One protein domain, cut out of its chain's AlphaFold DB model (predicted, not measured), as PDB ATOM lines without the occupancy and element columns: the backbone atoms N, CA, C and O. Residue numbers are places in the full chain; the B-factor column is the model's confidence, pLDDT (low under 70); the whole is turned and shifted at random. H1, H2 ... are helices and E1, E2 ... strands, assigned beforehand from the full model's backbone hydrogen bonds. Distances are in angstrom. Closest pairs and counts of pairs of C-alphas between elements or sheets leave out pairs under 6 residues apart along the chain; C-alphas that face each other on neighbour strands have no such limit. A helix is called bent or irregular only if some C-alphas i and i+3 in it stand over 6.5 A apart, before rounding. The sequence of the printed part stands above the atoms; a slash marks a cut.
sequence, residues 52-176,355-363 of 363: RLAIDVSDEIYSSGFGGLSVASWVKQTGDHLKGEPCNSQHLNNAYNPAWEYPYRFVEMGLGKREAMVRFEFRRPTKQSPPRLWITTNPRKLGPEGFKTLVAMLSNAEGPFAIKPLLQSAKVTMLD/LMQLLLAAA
ATOM      1  N   ARG A  52     197.122  80.947 149.908       97.75
ATOM      2  CA  ARG A  52     196.976  82.260 150.534       97.75
ATOM      3  C   ARG A  52     198.300  82.999 150.532       97.75
ATOM      4  O   ARG A  52     199.243  82.605 151.229       97.75
ATOM      5  N   LEU A  53     198.312  84.102 149.805       98.06
ATOM      6  CA  LEU A  53     199.407  85.049 149.740       98.06
ATOM      7  C   LEU A  53     199.178  86.137 150.785       98.06
ATOM      8  O   LEU A  53     198.055  86.610 150.931       98.06
ATOM      9  N   ALA A  54     200.213  86.501 151.528       97.06
ATOM     10  CA  ALA A  54     200.238  87.678 152.379       97.06
ATOM     11  C   ALA A  54     201.223  88.677 151.792       97.06
ATOM     12  O   ALA A  54     202.356  88.315 151.490       97.06
ATOM     13  N   ILE A  55     200.769  89.909 151.649       97.19
ATOM     14  CA  ILE A  55     201.519  91.023 151.094       97.19
ATOM     15  C   ILE A  55     201.489  92.119 152.151       97.19
ATOM     16  O   ILE A  55     200.416  92.426 152.676       97.19
ATOM     17  N   ASP A  56     202.648  92.650 152.517       95.44
ATOM     18  CA  ASP A  56     202.708  93.828 153.378       95.44
ATOM     19  C   ASP A  56     202.275  95.041 152.542       95.44
ATOM     20  O   ASP A  56     202.677  95.174 151.389       95.44
ATOM     21  N   VAL A  57     201.389  95.875 153.085       94.56
ATOM     22  CA  VAL A  57     200.897  97.056 152.365       94.56
ATOM     23  C   VAL A  57     201.917  98.178 152.533       94.56
ATOM     24  O   VAL A  57     202.160  98.622 153.656       94.56
ATOM     25  N   SER A  58     202.506  98.603 151.421       92.56
ATOM     26  CA  SER A  58     203.490  99.684 151.321       92.56
ATOM     27  C   SER A  58     203.280 100.474 150.029       92.56
ATOM     28  O   SER A  58     202.633  99.993 149.100       92.56
ATOM     29  N   ASP A  59     203.876 101.661 149.942       90.62
ATOM     30  CA  ASP A  59     203.749 102.525 148.762       90.62
ATOM     31  C   ASP A  59     204.270 101.863 147.474       90.62
ATOM     32  O   ASP A  59     203.803 102.169 146.383       90.62
ATOM     33  N   GLU A  60     205.187 100.897 147.591       92.06
ATOM     34  CA  GLU A  60     205.731 100.145 146.454       92.06
ATOM     35  C   GLU A  60     204.674  99.309 145.723       92.06
ATOM     36  O   GLU A  60     204.814  99.060 144.527       92.06
ATOM     37  N   ILE A  61     203.628  98.850 146.423       93.75
ATOM     38  CA  ILE A  61     202.566  98.043 145.804       93.75
ATOM     39  C   ILE A  61     201.450  98.902 145.202       93.75
ATOM     40  O   ILE A  61     200.526  98.348 144.601       93.75
ATOM     41  N   TYR A  62     201.515 100.226 145.364       93.19
ATOM     42  CA  TYR A  62     200.547 101.159 144.799       93.19
ATOM     43  C   TYR A  62     200.899 101.438 143.341       93.19
ATOM     44  O   TYR A  62     202.065 101.591 142.979       93.19
ATOM     45  N   SER A  63     199.889 101.519 142.483       89.94
ATOM     46  CA  SER A  63     200.089 102.078 141.145       89.94
ATOM     47  C   SER A  63     200.378 103.585 141.228       89.94
ATOM     48  O   SER A  63     200.134 104.234 142.249       89.94
ATOM     49  N   SER A  64     200.892 104.169 140.144       84.56
ATOM     50  CA  SER A  64     201.333 105.573 140.113       84.56
ATOM     51  C   SER A  64     200.238 106.578 140.499       84.56
ATOM     52  O   SER A  64     200.543 107.578 141.142       84.56
ATOM     53  N   GLY A  65     198.967 106.301 140.181       82.31
ATOM     54  CA  GLY A  65     197.825 107.146 140.563       82.31
ATOM     55  C   GLY A  65     197.424 107.071 142.044       82.31
ATOM     56  O   GLY A  65     196.558 107.822 142.480       82.31
ATOM     57  N   PHE A  66     198.039 106.173 142.817       88.50
ATOM     58  CA  PHE A  66     197.703 105.889 144.216       88.50
ATOM     59  C   PHE A  66     198.871 106.177 145.175       88.50
ATOM     60  O   PHE A  66     198.769 105.913 146.374       88.50
ATOM     61  N   GLY A  67     199.978 106.731 144.668       83.00
ATOM     62  CA  GLY A  67     201.133 107.122 145.475       83.00
ATOM     63  C   GLY A  67     200.789 108.186 146.523       83.00
ATOM     64  O   GLY A  67     199.988 109.086 146.277       83.00
ATOM     65  N   GLY A  68     201.387 108.079 147.714       85.06
ATOM     66  CA  GLY A  68     201.199 109.041 148.810       85.06
ATOM     67  C   GLY A  68     199.858 108.941 149.548       85.06
ATOM     68  O   GLY A  68     199.608 109.713 150.475       85.06
ATOM     69  N   LEU A  69     198.989 107.993 149.179       90.25
ATOM     70  CA  LEU A  69     197.772 107.717 149.936       90.25
ATOM     71  C   LEU A  69     198.101 107.118 151.304       90.25
ATOM     72  O   LEU A  69     198.945 106.233 151.439       90.25
ATOM     73  N   SER A  70     197.335 107.518 152.322       93.38
ATOM     74  CA  SER A  70     197.320 106.767 153.578       93.38
ATOM     75  C   SER A  70     196.851 105.330 153.322       93.38
ATOM     76  O   SER A  70     196.018 105.084 152.444       93.38
ATOM     77  N   VAL A  71     197.310 104.377 154.135       92.69
ATOM     78  CA  VAL A  71     196.887 102.970 154.023       92.69
ATOM     79  C   VAL A  71     195.358 102.840 154.093       92.69
ATOM     80  O   VAL A  71     194.768 102.084 153.326       92.69
ATOM     81  N   ALA A  72     194.697 103.598 154.973       93.56
ATOM     82  CA  ALA A  72     193.238 103.604 155.095       93.56
ATOM     83  C   ALA A  72     192.550 104.064 153.797       93.56
ATOM     84  O   ALA A  72     191.616 103.413 153.315       93.56
ATOM     85  N   SER A  73     193.048 105.152 153.197       94.50
ATOM     86  CA  SER A  73     192.562 105.675 151.916       94.50
ATOM     87  C   SER A  73     192.775 104.668 150.788       94.50
ATOM     88  O   SER A  73     191.839 104.404 150.032       94.50
ATOM     89  N   TRP A  74     193.962 104.059 150.708       94.69
ATOM     90  CA  TRP A  74     194.263 103.035 149.713       94.69
ATOM     91  C   TRP A  74     193.363 101.805 149.873       94.69
ATOM     92  O   TRP A  74     192.797 101.335 148.890       94.69
ATOM     93  N   VAL A  75     193.133 101.321 151.100       94.25
ATOM     94  CA  VAL A  75     192.222 100.191 151.364       94.25
ATOM     95  C   VAL A  75     190.794 100.508 150.933       94.25
ATOM     96  O   VAL A  75     190.140  99.653 150.334       94.25
ATOM     97  N   LYS A  76     190.303 101.724 151.201       95.19
ATOM     98  CA  LYS A  76     188.974 102.143 150.747       95.19
ATOM     99  C   LYS A  76     188.885 102.124 149.220       95.19
ATOM    100  O   LYS A  76     188.010 101.452 148.684       95.19
ATOM    101  N   GLN A  77     189.792 102.821 148.535       94.62
ATOM    102  CA  GLN A  77     189.754 102.933 147.073       94.62
ATOM    103  C   GLN A  77     189.979 101.580 146.389       94.62
ATOM    104  O   GLN A  77     189.288 101.252 145.430       94.62
ATOM    105  N   THR A  78     190.874 100.750 146.926       94.75
ATOM    106  CA  THR A  78     191.108  99.384 146.440       94.75
ATOM    107  C   THR A  78     189.870  98.516 146.607       94.75
ATOM    108  O   THR A  78     189.496  97.795 145.689       94.75
ATOM    109  N   GLY A  79     189.217  98.572 147.770       94.62
ATOM    110  CA  GLY A  79     187.984  97.832 148.008       94.62
ATOM    111  C   GLY A  79     186.846  98.281 147.091       94.62
ATOM    112  O   GLY A  79     186.154  97.429 146.542       94.62
ATOM    113  N   ASP A  80     186.700  99.590 146.866       94.38
ATOM    114  CA  ASP A  80     185.723 100.151 145.927       94.38
ATOM    115  C   ASP A  80     186.017  99.697 144.482       94.38
ATOM    116  O   ASP A  80     185.115  99.208 143.802       94.38
ATOM    117  N   HIS A  81     187.283  99.744 144.049       93.06
ATOM    118  CA  HIS A  81     187.722  99.266 142.732       93.06
ATOM    119  C   HIS A  81     187.471  97.763 142.535       93.06
ATOM    120  O   HIS A  81     186.910  97.350 141.526       93.06
ATOM    121  N   LEU A  82     187.843  96.927 143.513       92.94
ATOM    122  CA  LEU A  82     187.634  95.473 143.464       92.94
ATOM    123  C   LEU A  82     186.157  95.077 143.557       92.94
ATOM    124  O   LEU A  82     185.784  93.981 143.149       92.94
ATOM    125  N   LYS A  83     185.315  95.917 144.158       91.25
ATOM    126  CA  LYS A  83     183.871  95.686 144.260       91.25
ATOM    127  C   LYS A  83     183.138  96.107 142.984       91.25
ATOM    128  O   LYS A  83     182.104  95.512 142.687       91.25
ATOM    129  N   GLY A  84     183.635  97.129 142.290       86.94
ATOM    130  CA  GLY A  84     183.010  97.724 141.116       86.94
ATOM    131  C   GLY A  84     183.218  96.951 139.811       86.94
ATOM    132  O   GLY A  84     184.054  96.053 139.697       86.94
ATOM    133  N   GLU A  85     182.440  97.340 138.805       78.62
ATOM    134  CA  GLU A  85     182.664  96.959 137.408       78.62
ATOM    135  C   GLU A  85     183.857  97.742 136.821       78.62
ATOM    136  O   GLU A  85     184.114  98.866 137.258       78.62
ATOM    137  N   PRO A  86     184.591  97.188 135.836       77.25
ATOM    138  CA  PRO A  86     184.434  95.853 135.243       77.25
ATOM    139  C   PRO A  86     185.138  94.739 136.041       77.25
ATOM    140  O   PRO A  86     185.147  93.576 135.633       77.25
ATOM    141  N   CYS A  87     185.782  95.081 137.161       74.75
ATOM    142  CA  CYS A  87     186.643  94.163 137.902       74.75
ATOM    143  C   CYS A  87     185.867  92.979 138.493       74.75
ATOM    144  O   CYS A  87     186.398  91.867 138.545       74.75
ATOM    145  N   ASN A  88     184.611  93.184 138.904       77.12
ATOM    146  CA  ASN A  88     183.805  92.172 139.585       77.12
ATOM    147  C   ASN A  88     182.468  91.857 138.905       77.12
ATOM    148  O   ASN A  88     181.407  92.047 139.495       77.12
ATOM    149  N   SER A  89     182.532  91.242 137.724       70.25
ATOM    150  CA  SER A  89     181.337  90.764 137.001       70.25
ATOM    151  C   SER A  89     180.472  89.740 137.765       70.25
ATOM    152  O   SER A  89     179.345  89.445 137.367       70.25
ATOM    153  N   GLN A  90     180.987  89.154 138.854       80.69
ATOM    154  CA  GLN A  90     180.252  88.246 139.739       80.69
ATOM    155  C   GLN A  90     180.547  88.575 141.199       80.69
ATOM    156  O   GLN A  90     181.292  87.863 141.880       80.69
ATOM    157  N   HIS A  91     179.934  89.648 141.691       78.44
ATOM    158  CA  HIS A  91     180.063  90.039 143.086       78.44
ATOM    159  C   HIS A  91     179.528  88.949 144.029       78.44
ATOM    160  O   HIS A  91     178.322  88.707 144.101       78.44
ATOM    161  N   LEU A  92     180.426  88.309 144.787       83.56
ATOM    162  CA  LEU A  92     180.057  87.231 145.707       83.56
ATOM    163  C   LEU A  92     179.749  87.765 147.106       83.56
ATOM    164  O   LEU A  92     178.677  87.498 147.640       83.56
ATOM    165  N   ASN A  93     180.686  88.498 147.714       90.75
ATOM    166  CA  ASN A  93     180.541  88.995 149.081       90.75
ATOM    167  C   ASN A  93     181.555  90.108 149.388       90.75
ATOM    168  O   ASN A  93     182.622  90.179 148.784       90.75
ATOM    169  N   ASN A  94     181.268  90.947 150.379       93.38
ATOM    170  CA  ASN A  94     182.246  91.862 150.959       93.38
ATOM    171  C   ASN A  94     181.904  92.139 152.429       93.38
ATOM    172  O   ASN A  94     180.785  91.906 152.879       93.38
ATOM    173  N   ALA A  95     182.876  92.649 153.179       94.81
ATOM    174  CA  ALA A  95     182.649  93.178 154.520       94.81
ATOM    175  C   ALA A  95     183.055  94.649 154.560       94.81
ATOM    176  O   ALA A  95     184.189  94.966 154.933       94.81
ATOM    177  N   TYR A  96     182.123  95.510 154.146       94.38
ATOM    178  CA  TYR A  96     182.248  96.963 154.172       94.38
ATOM    179  C   TYR A  96     181.571  97.576 155.403       94.38
ATOM    180  O   TYR A  96     180.434  97.232 155.729       94.38
ATOM    181  N   ASN A  97     182.243  98.517 156.062       93.44
ATOM    182  CA  ASN A  97     181.656  99.376 157.083       93.44
ATOM    183  C   ASN A  97     182.376 100.740 157.087       93.44
ATOM    184  O   ASN A  97     183.556 100.794 157.436       93.44
ATOM    185  N   PRO A  98     181.688 101.846 156.750       93.31
ATOM    186  CA  PRO A  98     182.306 103.169 156.650       93.31
ATOM    187  C   PRO A  98     182.786 103.731 157.995       93.31
ATOM    188  O   PRO A  98     183.621 104.626 158.007       93.31
ATOM    189  N   ALA A  99     182.289 103.214 159.124       93.38
ATOM    190  CA  ALA A  99     182.724 103.634 160.455       93.38
ATOM    191  C   ALA A  99     184.061 102.997 160.878       93.38
ATOM    192  O   ALA A  99     184.592 103.309 161.943       93.38
ATOM    193  N   TRP A 100     184.602 102.063 160.092       91.88
ATOM    194  CA  TRP A 100     185.921 101.498 160.347       91.88
ATOM    195  C   TRP A 100     187.010 102.362 159.720       91.88
ATOM    196  O   TRP A 100     186.907 102.745 158.563       91.88
ATOM    197  N   GLU A 101     188.118 102.531 160.444       89.00
ATOM    198  CA  GLU A 101     189.357 103.128 159.913       89.00
ATOM    199  C   GLU A 101     189.800 102.465 158.594       89.00
ATOM    200  O   GLU A 101     190.278 103.128 157.685       89.00
ATOM    201  N   TYR A 102     189.575 101.151 158.474       90.81
ATOM    202  CA  TYR A 102     189.756 100.364 157.255       90.81
ATOM    203  C   TYR A 102     188.366  99.913 156.788       90.81
ATOM    204  O   TYR A 102     187.871  98.905 157.314       90.81
ATOM    205  N   PRO A 103     187.712 100.633 155.853       90.06
ATOM    206  CA  PRO A 103     186.300 100.410 155.550       90.06
ATOM    207  C   PRO A 103     186.004  99.024 154.992       90.06
ATOM    208  O   PRO A 103     184.915  98.503 155.196       90.06
ATOM    209  N   TYR A 104     186.979  98.393 154.338       94.75
ATOM    210  CA  TYR A 104     186.879  97.015 153.878       94.75
ATOM    211  C   TYR A 104     187.700  96.079 154.757       94.75
ATOM    212  O   TYR A 104     188.900  96.271 154.948       94.75
ATOM    213  N   ARG A 105     187.073  94.994 155.221       94.75
ATOM    214  CA  ARG A 105     187.789  93.833 155.768       94.75
ATOM    215  C   ARG A 105     188.106  92.809 154.684       94.75
ATOM    216  O   ARG A 105     189.170  92.200 154.724       94.75
ATOM    217  N   PHE A 106     187.195  92.583 153.741       96.88
ATOM    218  CA  PHE A 106     187.463  91.755 152.566       96.88
ATOM    219  C   PHE A 106     186.521  92.064 151.399       96.88
ATOM    220  O   PHE A 106     185.425  92.587 151.613       96.88
ATOM    221  N   VAL A 107     186.940  91.656 150.201       95.88
ATOM    222  CA  VAL A 107     186.144  91.575 148.970       95.88
ATOM    223  C   VAL A 107     186.323  90.173 148.372       95.88
ATOM    224  O   VAL A 107     187.448  89.682 148.259       95.88
ATOM    225  N   GLU A 108     185.221  89.505 148.035       94.75
ATOM    226  CA  GLU A 108     185.179  88.207 147.356       94.75
ATOM    227  C   GLU A 108     184.597  88.375 145.952       94.75
ATOM    228  O   GLU A 108     183.489  88.888 145.767       94.75
ATOM    229  N   MET A 109     185.358  87.916 144.965       91.75
ATOM    230  CA  MET A 109     185.076  88.101 143.546       91.75
ATOM    231  C   MET A 109     184.999  86.747 142.854       91.75
ATOM    232  O   MET A 109     185.828  85.871 143.122       91.75
ATOM    233  N   GLY A 110     184.031  86.578 141.957       87.69
ATOM    234  CA  GLY A 110     183.990  85.453 141.028       87.69
ATOM    235  C   GLY A 110     184.738  85.794 139.740       87.69
ATOM    236  O   GLY A 110     184.367  86.727 139.039       87.69
ATOM    237  N   LEU A 111     185.771  85.024 139.397       83.88
ATOM    238  CA  LEU A 111     186.551  85.187 138.165       83.88
ATOM    239  C   LEU A 111     186.261  84.032 137.196       83.88
ATOM    240  O   LEU A 111     187.105  83.173 136.940       83.88
ATOM    241  N   GLY A 112     185.027  83.983 136.688       71.19
ATOM    242  CA  GLY A 112     184.583  82.990 135.706       71.19
ATOM    243  C   GLY A 112     183.432  82.114 136.203       71.19
ATOM    244  O   GLY A 112     182.321  82.587 136.410       71.19
ATOM    245  N   LYS A 113     183.644  80.797 136.341       68.62
ATOM    246  CA  LYS A 113     182.602  79.890 136.871       68.62
ATOM    247  C   LYS A 113     182.389  80.191 138.359       68.62
ATOM    248  O   LYS A 113     183.365  80.426 139.052       68.62
ATOM    249  N   ARG A 114     181.162  80.067 138.880       58.50
ATOM    250  CA  ARG A 114     180.754  80.432 140.263       58.50
ATOM    251  C   ARG A 114     181.668  79.953 141.415       58.50
ATOM    252  O   ARG A 114     181.612  80.486 142.512       58.50
ATOM    253  N   GLU A 115     182.501  78.935 141.198       71.94
ATOM    254  CA  GLU A 115     183.434  78.390 142.198       71.94
ATOM    255  C   GLU A 115     184.859  78.967 142.136       71.94
ATOM    256  O   GLU A 115     185.672  78.706 143.027       71.94
ATOM    257  N   ALA A 116     185.165  79.716 141.081       82.12
ATOM    258  CA  ALA A 116     186.426  80.392 140.830       82.12
ATOM    259  C   ALA A 116     186.472  81.707 141.619       82.12
ATOM    260  O   ALA A 116     186.364  82.792 141.060       82.12
ATOM    261  N   MET A 117     186.569  81.599 142.942       90.75
ATOM    262  CA  MET A 117     186.614  82.762 143.824       90.75
ATOM    263  C   MET A 117     188.054  83.222 144.070       90.75
ATOM    264  O   MET A 117     188.952  82.412 144.339       90.75
ATOM    265  N   VAL A 118     188.240  84.538 144.089       95.12
ATOM    266  CA  VAL A 118     189.401  85.198 144.689       95.12
ATOM    267  C   VAL A 118     188.919  86.078 145.833       95.12
ATOM    268  O   VAL A 118     187.955  86.828 145.695       95.12
ATOM    269  N   ARG A 119     189.576  85.964 146.986       96.75
ATOM    270  CA  ARG A 119     189.298  86.773 148.172       96.75
ATOM    271  C   ARG A 119     190.480  87.677 148.469       96.75
ATOM    272  O   ARG A 119     191.573  87.175 148.729       96.75
ATOM    273  N   PHE A 120     190.215  88.973 148.524       97.50
ATOM    274  CA  PHE A 120     191.122  90.008 149.000       97.50
ATOM    275  C   PHE A 120     190.724  90.359 150.431       97.50
ATOM    276  O   PHE A 120     189.621  90.838 150.655       97.50
ATOM    277  N   GLU A 121     191.565  90.072 151.421       97.81
ATOM    278  CA  GLU A 121     191.308  90.366 152.834       97.81
ATOM    279  C   GLU A 121     192.329  91.380 153.360       97.81
ATOM    280  O   GLU A 121     193.528  91.112 153.387       97.81
ATOM    281  N   PHE A 122     191.841  92.528 153.824       96.69
ATOM    282  CA  PHE A 122     192.651  93.597 154.393       96.69
ATOM    283  C   PHE A 122     192.803  93.377 155.898       96.69
ATOM    284  O   PHE A 122     191.835  93.294 156.662       96.69
ATOM    285  N   ARG A 123     194.049  93.237 156.340       95.12
ATOM    286  CA  ARG A 123     194.429  93.017 157.729       95.12
ATOM    287  C   ARG A 123     194.983  94.306 158.304       95.12
ATOM    288  O   ARG A 123     195.953  94.859 157.792       95.12
ATOM    289  N   ARG A 124     194.384  94.725 159.415       92.06
ATOM    290  CA  ARG A 124     194.866  95.846 160.218       92.06
ATOM    291  C   ARG A 124     196.266  95.553 160.767       92.06
ATOM    292  O   ARG A 124     196.579  94.381 161.013       92.06
ATOM    293  N   PRO A 125     197.081  96.594 160.990       92.38
ATOM    294  CA  PRO A 125     198.361  96.436 161.655       92.38
ATOM    295  C   PRO A 125     198.173  95.874 163.066       92.38
ATOM    296  O   PRO A 125     197.148  96.067 163.722       92.38
ATOM    297  N   THR A 126     199.193  95.177 163.544       90.25
ATOM    298  CA  THR A 126     199.328  94.775 164.945       90.25
ATOM    299  C   THR A 126     200.683  95.245 165.456       90.25
ATOM    300  O   THR A 126     201.548  95.612 164.666       90.25
ATOM    301  N   LYS A 127     200.934  95.151 166.768       90.06
ATOM    302  CA  LYS A 127     202.264  95.446 167.336       90.06
ATOM    303  C   LYS A 127     203.407  94.652 166.677       90.06
ATOM    304  O   LYS A 127     204.555  95.058 166.772       90.06
ATOM    305  N   GLN A 128     203.101  93.506 166.064       87.38
ATOM    306  CA  GLN A 128     204.078  92.566 165.505       87.38
ATOM    307  C   GLN A 128     204.042  92.491 163.973       87.38
ATOM    308  O   GLN A 128     204.831  91.753 163.382       87.38
ATOM    309  N   SER A 129     203.100  93.168 163.315       87.94
ATOM    310  CA  SER A 129     202.947  93.070 161.864       87.94
ATOM    311  C   SER A 129     202.394  94.354 161.258       87.94
ATOM    312  O   SER A 129     201.401  94.864 161.784       87.94
ATOM    313  N   PRO A 130     202.939  94.813 160.118       91.88
ATOM    314  CA  PRO A 130     202.368  95.937 159.385       91.88
ATOM    315  C   PRO A 130     200.960  95.592 158.858       91.88
ATOM    316  O   PRO A 130     200.519  94.434 158.962       91.88
ATOM    317  N   PRO A 131     200.231  96.574 158.298       94.31
ATOM    318  CA  PRO A 131     199.016  96.299 157.545       94.31
ATOM    319  C   PRO A 131     199.316  95.314 156.409       94.31
ATOM    320  O   PRO A 131     200.381  95.364 155.791       94.31
ATOM    321  N   ARG A 132     198.396  94.383 156.147       95.94
ATOM    322  CA  ARG A 132     198.600  93.314 155.156       95.94
ATOM    323  C   ARG A 132     197.400  93.133 154.252       95.94
ATOM    324  O   ARG A 132     196.267  93.141 154.721       95.94
ATOM    325  N   LEU A 133     197.656  92.833 152.988       97.50
ATOM    326  CA  LEU A 133     196.679  92.281 152.065       97.50
ATOM    327  C   LEU A 133     196.860  90.766 151.983       97.50
ATOM    328  O   LEU A 133     197.957  90.260 151.749       97.50
ATOM    329  N   TRP A 134     195.780  90.020 152.181       97.56
ATOM    330  CA  TRP A 134     195.737  88.586 151.940       97.56
ATOM    331  C   TRP A 134     194.966  88.286 150.664       97.56
ATOM    332  O   TRP A 134     193.784  88.601 150.578       97.56
ATOM    333  N   ILE A 135     195.607  87.610 149.715       97.81
ATOM    334  CA  ILE A 135     194.951  87.099 148.509       97.81
ATOM    335  C   ILE A 135     194.788  85.593 148.676       97.81
ATOM    336  O   ILE A 135     195.773  84.859 148.774       97.81
ATOM    337  N   THR A 136     193.544  85.121 148.753       97.81
ATOM    338  CA  THR A 136     193.220  83.694 148.860       97.81
ATOM    339  C   THR A 136     192.462  83.232 147.627       97.81
ATOM    340  O   THR A 136     191.447  83.822 147.268       97.81
ATOM    341  N   THR A 137     192.903  82.137 147.017       96.44
ATOM    342  CA  THR A 137     192.198  81.512 145.891       96.44
ATOM    343  C   THR A 137     192.312  79.988 145.936       96.44
ATOM    344  O   THR A 137     193.139  79.440 146.671       96.44
ATOM    345  N   ASN A 138     191.459  79.304 145.172       95.31
ATOM    346  CA  ASN A 138     191.577  77.883 144.868       95.31
ATOM    347  C   ASN A 138     192.063  77.736 143.415       95.31
ATOM    348  O   ASN A 138     191.240  77.862 142.503       95.31
ATOM    349  N   PRO A 139     193.366  77.486 143.177       95.00
ATOM    350  CA  PRO A 139     193.918  77.470 141.824       95.00
ATOM    351  C   PRO A 139     193.243  76.445 140.908       95.00
ATOM    352  O   PRO A 139     192.975  76.739 139.749       95.00
ATOM    353  N   ARG A 140     192.873  75.269 141.432       91.38
ATOM    354  CA  ARG A 140     192.146  74.237 140.676       91.38
ATOM    355  C   ARG A 140     190.746  74.683 140.234       91.38
ATOM    356  O   ARG A 140     190.263  74.240 139.194       91.38
ATOM    357  N   LYS A 141     190.052  75.503 141.022       90.62
ATOM    358  CA  LYS A 141     188.721  76.026 140.668       90.62
ATOM    359  C   LYS A 141     188.808  77.250 139.764       90.62
ATOM    360  O   LYS A 141     187.959  77.388 138.889       90.62
ATOM    361  N   LEU A 142     189.816  78.093 139.984       91.38
ATOM    362  CA  LEU A 142     190.070  79.295 139.195       91.38
ATOM    363  C   LEU A 142     190.529  78.939 137.773       91.38
ATOM    364  O   LEU A 142     189.941  79.403 136.798       91.38
ATOM    365  N   GLY A 143     191.508  78.040 137.662       91.69
ATOM    366  CA  GLY A 143     192.051  77.563 136.395       91.69
ATOM    367  C   GLY A 143     192.815  78.633 135.598       91.69
ATOM    368  O   GLY A 143     192.868  79.800 135.997       91.69
ATOM    369  N   PRO A 144     193.391  78.255 134.441       92.00
ATOM    370  CA  PRO A 144     194.187  79.153 133.601       92.00
ATOM    371  C   PRO A 144     193.478  80.439 133.183       92.00
ATOM    372  O   PRO A 144     194.055  81.513 133.321       92.00
ATOM    373  N   GLU A 145     192.225  80.357 132.737       90.81
ATOM    374  CA  GLU A 145     191.470  81.550 132.332       90.81
ATOM    375  C   GLU A 145     191.169  82.468 133.520       90.81
ATOM    376  O   GLU A 145     191.293  83.682 133.410       90.81
ATOM    377  N   GLY A 146     190.844  81.904 134.688       91.69
ATOM    378  CA  GLY A 146     190.602  82.702 135.885       91.69
ATOM    379  C   GLY A 146     191.858  83.432 136.373       91.69
ATOM    380  O   GLY A 146     191.768  84.584 136.795       91.69
ATOM    381  N   PHE A 147     193.038  82.806 136.273       94.12
ATOM    382  CA  PHE A 147     194.306  83.486 136.559       94.12
ATOM    383  C   PHE A 147     194.666  84.530 135.508       94.12
ATOM    384  O   PHE A 147     195.201  85.570 135.880       94.12
ATOM    385  N   LYS A 148     194.319  84.310 134.239       92.88
ATOM    386  CA  LYS A 148     194.524  85.300 133.176       92.88
ATOM    387  C   LYS A 148     193.703  86.552 133.453       92.88
ATOM    388  O   LYS A 148     194.238  87.657 133.412       92.88
ATOM    389  N   THR A 149     192.436  86.372 133.824       92.25
ATOM    390  CA  THR A 149     191.562  87.463 134.267       92.25
ATOM    391  C   THR A 149     192.107  88.147 135.518       92.25
ATOM    392  O   THR A 149     192.141  89.373 135.572       92.25
ATOM    393  N   LEU A 150     192.587  87.381 136.506       93.94
ATOM    394  CA  LEU A 150     193.190  87.944 137.715       93.94
ATOM    395  C   LEU A 150     194.424  88.799 137.391       93.94
ATOM    396  O   LEU A 150     194.541  89.902 137.910       93.94
ATOM    397  N   VAL A 151     195.323  88.319 136.528       95.56
ATOM    398  CA  VAL A 151     196.509  89.070 136.087       95.56
ATOM    399  C   VAL A 151     196.095  90.347 135.365       95.56
ATOM    400  O   VAL A 151     196.617  91.407 135.696       95.56
ATOM    401  N   ALA A 152     195.146  90.274 134.429       93.19
ATOM    402  CA  ALA A 152     194.663  91.446 133.701       93.19
ATOM    403  C   ALA A 152     194.068  92.502 134.646       93.19
ATOM    404  O   ALA A 152     194.404  93.678 134.543       93.19
ATOM    405  N   MET A 153     193.256  92.074 135.617       92.75
ATOM    406  CA  MET A 153     192.675  92.956 136.630       92.75
ATOM    407  C   MET A 153     193.750  93.604 137.512       92.75
ATOM    408  O   MET A 153     193.720  94.809 137.735       92.75
ATOM    409  N   LEU A 154     194.717  92.821 137.997       94.19
ATOM    410  CA  LEU A 154     195.821  93.339 138.811       94.19
ATOM    411  C   LEU A 154     196.777  94.239 138.011       94.19
ATOM    412  O   LEU A 154     197.487  95.035 138.616       94.19
ATOM    413  N   SER A 155     196.800  94.109 136.682       93.88
ATOM    414  CA  SER A 155     197.624  94.915 135.769       93.88
ATOM    415  C   SER A 155     196.895  96.145 135.223       93.88
ATOM    416  O   SER A 155     197.446  96.835 134.368       93.88
ATOM    417  N   ASN A 156     195.658  96.411 135.656       92.06
ATOM    418  CA  ASN A 156     194.916  97.583 135.210       92.06
ATOM    419  C   ASN A 156     195.678  98.859 135.612       92.06
ATOM    420  O   ASN A 156     195.911  99.084 136.798       92.06
ATOM    421  N   ALA A 157     196.039  99.693 134.632       88.62
ATOM    422  CA  ALA A 157     196.790 100.929 134.849       88.62
ATOM    423  C   ALA A 157     196.031 101.950 135.718       88.62
ATOM    424  O   ALA A 157     196.653 102.709 136.455       88.62
ATOM    425  N   GLU A 158     194.698 101.934 135.662       89.94
ATOM    426  CA  GLU A 158     193.817 102.740 136.519       89.94
ATOM    427  C   GLU A 158     193.503 102.039 137.853       89.94
ATOM    428  O   GLU A 158     192.852 102.599 138.735       89.94
ATOM    429  N   GLY A 159     193.932 100.783 137.998       92.19
ATOM    430  CA  GLY A 159     193.754  99.990 139.203       92.19
ATOM    431  C   GLY A 159     194.731 100.383 140.311       92.19
ATOM    432  O   GLY A 159     195.718 101.070 140.065       92.19
ATOM    433  N   PRO A 160     194.496  99.924 141.549       94.38
ATOM    434  CA  PRO A 160     195.241 100.356 142.734       94.38
ATOM    435  C   PRO A 160     196.596  99.654 142.920       94.38
ATOM    436  O   PRO A 160     197.302  99.940 143.890       94.38
ATOM    437  N   PHE A 161     196.938  98.697 142.050       96.31
ATOM    438  CA  PHE A 161     198.063  97.786 142.240       96.31
ATOM    439  C   PHE A 161     199.178  98.015 141.223       96.31
ATOM    440  O   PHE A 161     198.951  97.991 140.017       96.31
ATOM    441  N   ALA A 162     200.415  98.090 141.707       95.56
ATOM    442  CA  ALA A 162     201.589  97.793 140.900       95.56
ATOM    443  C   ALA A 162     201.837  96.274 140.938       95.56
ATOM    444  O   ALA A 162     202.405  95.753 141.899       95.56
ATOM    445  N   ILE A 163     201.383  95.541 139.910       96.12
ATOM    446  CA  ILE A 163     201.350  94.064 139.925       96.12
ATOM    447  C   ILE A 163     202.707  93.414 140.231       96.12
ATOM    448  O   ILE A 163     202.771  92.476 141.026       96.12
ATOM    449  N   LYS A 164     203.799  93.913 139.641       96.44
ATOM    450  CA  LYS A 164     205.128  93.324 139.827       96.44
ATOM    451  C   LYS A 164     205.613  93.477 141.281       96.44
ATOM    452  O   LYS A 164     205.844  92.441 141.910       96.44
ATOM    453  N   PRO A 165     205.667  94.687 141.877       96.62
ATOM    454  CA  PRO A 165     205.930  94.847 143.313       96.62
ATOM    455  C   PRO A 165     204.972  94.059 144.217       96.62
ATOM    456  O   PRO A 165     205.401  93.439 145.195       96.62
ATOM    457  N   LEU A 166     203.678  94.015 143.876       97.31
ATOM    458  CA  LEU A 166     202.665  93.264 144.623       97.31
ATOM    459  C   LEU A 166     203.004  91.765 144.699       97.31
ATOM    460  O   LEU A 166     202.928  91.157 145.767       97.31
ATOM    461  N   LEU A 167     203.376  91.149 143.576       97.38
ATOM    462  CA  LEU A 167     203.673  89.717 143.519       97.38
ATOM    463  C   LEU A 167     205.089  89.379 144.010       97.38
ATOM    464  O   LEU A 167     205.293  88.297 144.563       97.38
ATOM    465  N   GLN A 168     206.052  90.297 143.885       96.25
ATOM    466  CA  GLN A 168     207.400  90.139 144.444       96.25
ATOM    467  C   GLN A 168     207.409  90.201 145.978       96.25
ATOM    468  O   GLN A 168     208.120  89.431 146.632       96.25
ATOM    469  N   SER A 169     206.578  91.065 146.565       96.00
ATOM    470  CA  SER A 169     206.392  91.161 148.018       96.00
ATOM    471  C   SER A 169     205.510  90.041 148.587       96.00
ATOM    472  O   SER A 169     205.542  89.777 149.794       96.00
ATOM    473  N   ALA A 170     204.765  89.324 147.736       97.62
ATOM    474  CA  ALA A 170     203.867  88.262 148.160       97.62
ATOM    475  C   ALA A 170     204.597  87.096 148.846       97.62
ATOM    476  O   ALA A 170     205.586  86.530 148.369       97.62
ATOM    477  N   LYS A 171     204.042  86.674 149.980       97.19
ATOM    478  CA  LYS A 171     204.519  85.558 150.794       97.19
ATOM    479  C   LYS A 171     203.458  84.472 150.896       97.19
ATOM    480  O   LYS A 171     202.321  84.744 151.272       97.19
ATOM    481  N   VAL A 172     203.809  83.212 150.667       97.31
ATOM    482  CA  VAL A 172     202.855  82.105 150.835       97.31
ATOM    483  C   VAL A 172     202.732  81.752 152.316       97.31
ATOM    484  O   VAL A 172     203.670  81.264 152.948       97.31
ATOM    485  N   THR A 173     201.546  81.965 152.878       96.12
ATOM    486  CA  THR A 173     201.251  81.656 154.292       96.12
ATOM    487  C   THR A 173     200.512  80.334 154.468       96.12
ATOM    488  O   THR A 173     200.519  79.744 155.552       96.12
ATOM    489  N   MET A 174     199.841  79.877 153.411       96.00
ATOM    490  CA  MET A 174     199.106  78.623 153.375       96.00
ATOM    491  C   MET A 174     199.097  78.088 151.948       96.00
ATOM    492  O   MET A 174     198.831  78.846 151.014       96.00
ATOM    493  N   LEU A 175     199.356  76.793 151.818       96.88
ATOM    494  CA  LEU A 175     199.232  76.044 150.580       96.88
ATOM    495  C   LEU A 175     198.595  74.691 150.899       96.88
ATOM    496  O   LEU A 175     199.188  73.898 151.629       96.88
ATOM    497  N   ASP A 176     197.410  74.448 150.358       97.12
ATOM    498  CA  ASP A 176     196.775  73.137 150.344       97.12
ATOM    499  C   ASP A 176     197.117  72.480 149.004       97.12
ATOM    500  O   ASP A 176     196.898  73.073 147.943       97.12
ATOM    501  N   LEU A 355     198.377  78.906 137.869       95.06
ATOM    502  CA  LEU A 355     199.090  79.667 138.894       95.06
ATOM    503  C   LEU A 355     200.466  80.164 138.411       95.06
ATOM    504  O   LEU A 355     200.949  81.189 138.888       95.06
ATOM    505  N   MET A 356     201.053  79.492 137.411       96.31
ATOM    506  CA  MET A 356     202.267  79.942 136.721       96.31
ATOM    507  C   MET A 356     202.138  81.354 136.126       96.31
ATOM    508  O   MET A 356     203.118  82.087 136.091       96.31
ATOM    509  N   GLN A 357     200.943  81.782 135.712       95.31
ATOM    510  CA  GLN A 357     200.747  83.117 135.135       95.31
ATOM    511  C   GLN A 357     201.043  84.235 136.145       95.31
ATOM    512  O   GLN A 357     201.632  85.248 135.781       95.31
ATOM    513  N   LEU A 358     200.713  84.027 137.426       95.75
ATOM    514  CA  LEU A 358     201.101  84.961 138.486       95.75
ATOM    515  C   LEU A 358     202.613  84.941 138.736       95.75
ATOM    516  O   LEU A 358     203.192  85.982 139.014       95.75
ATOM    517  N   LEU A 359     203.269  83.779 138.647       96.12
ATOM    518  CA  LEU A 359     204.727  83.704 138.799       96.12
ATOM    519  C   LEU A 359     205.443  84.466 137.680       96.12
ATOM    520  O   LEU A 359     206.373  85.217 137.958       96.12
ATOM    521  N   LEU A 360     204.972  84.324 136.440       96.50
ATOM    522  CA  LEU A 360     205.506  85.055 135.291       96.50
ATOM    523  C   LEU A 360     205.283  86.566 135.419       96.50
ATOM    524  O   LEU A 360     206.180  87.332 135.098       96.50
ATOM    525  N   ALA A 361     204.135  86.999 135.951       94.88
ATOM    526  CA  ALA A 361     203.867  88.415 136.218       94.88
ATOM    527  C   ALA A 361     204.727  89.010 137.358       94.88
ATOM    528  O   ALA A 361     204.797  90.230 137.500       94.88
ATOM    529  N   ALA A 362     205.359  88.168 138.183       92.44
ATOM    530  CA  ALA A 362     206.273  88.590 139.246       92.44
ATOM    531  C   ALA A 362     207.741  88.711 138.786       92.44
ATOM    532  O   ALA A 362     208.541  89.359 139.474       92.44
ATOM    533  N   ALA A 363     208.095  88.051 137.675       90.75
ATOM    534  CA  ALA A 363     209.435  88.058 137.084       90.75
ATOM    535  C   ALA A 363     209.747  89.415 136.437       90.75
ATOM    536  O   ALA A 363     210.896  89.892 136.585       90.75
TER     537      ALA A 363
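AT A GLANCE: This is residues 52 to 176 and 355 to 363 of the 363 residues of an uncharacterized protein of Pontixanthobacter rizhaonensis (UniProt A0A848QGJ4). A twisted wall of six antiparallel strands is covered on one face by helices, with no named helix over the other face. H1 lies along the sheet over E3 and E4, the kinked H2 lies slantwise over E4, H3 is beside E1, and H4 packs on H2 and H3 away from the sheet. The printed part has 134 residues, with named elements in the order E1 H1 E2 E3 E4 E5 H2 H3 E6 H4; the sheet runs E2 E3 E4 E5 E1 E6, and the class is mixed, helices and strands. It is compact, with a radius of gyration of the C-alphas of 13.8 A, and rounded, spanning 35 by 30 by 30 A.

IN THESE COORDINATES: Look first for the sheet: E2 is residues 91 to 96, E3 104 to 110, 17.5 A long, E4 117 to 123, 19.0 A, and E5 132 to 137, 16.3 A. Find C-alpha 52 at (196.976, 82.260, 150.534), where E1, residues 52 to 56, begins; E6 is residues 171 to 176. H1, residues 71 to 83, measures 17.8 A. H2, residues 139 to 154, measures 16.3 A, has a kink of 70 degrees near residue 146, and is irregular: C-alphas 141 and 144 are 9.5 A apart. H3 is residues 163 to 169, and H4, residues 356 to 362, ends at C-alpha 362 (206.273, 88.590, 139.246).

HOW THE PARTS SIT: Begin with E2 to E5, a meander, each strand the antiparallel neighbour of the one before. Look for N 108 and O 93 at 2.8 A between E2 and E3, N 107 and O 120 at 2.8 A between E3 and E4, and N 121 and O 134 at 2.8 A between E4 and E5. Next come N 53 and O 135, 2.8 A, between E5 and E1, and N 54 and O 171, 2.8 A, between E1 and the edge strand E6. E5, H2 H3 and E6 make a split strand-helix-strand unit, two strands running the same way with E1 between them; its crossover is right-handed. H1 is on the sheet at a height of 9.1 A; its closest C-alphas to E3 are Gly 79 and Tyr 104, 6.0 A. H2 is on the same face, at a height of 9.0 A. H4 is not on the sheet; it touches H3, about perpendicular at 88 degrees, with C-alphas 164 and 362 closest at 4.9 A. Residues 144 to 151 of H2 alone touch H4, C-alphas 147 and 357 being closest at 6.6 A. H1 is apart from H2, H3 and H4. Each O i to N i+4 pair is within hydrogen-bond range in H1, H3 and H4, and 10 of 12 are in H2.

THE WHOLE: The two farthest C-alphas, of Lys 113 and Lys 127, are 39.5 A apart. Residues 177 to 354 are not printed; across the cut, C-alphas 176 and 355 are 13.4 A apart. Of the links printed whole, E1 to H1 is long, with 14 residues. Mean pLDDT of the printed part is 91.7; residues 113 to 114 are under 70.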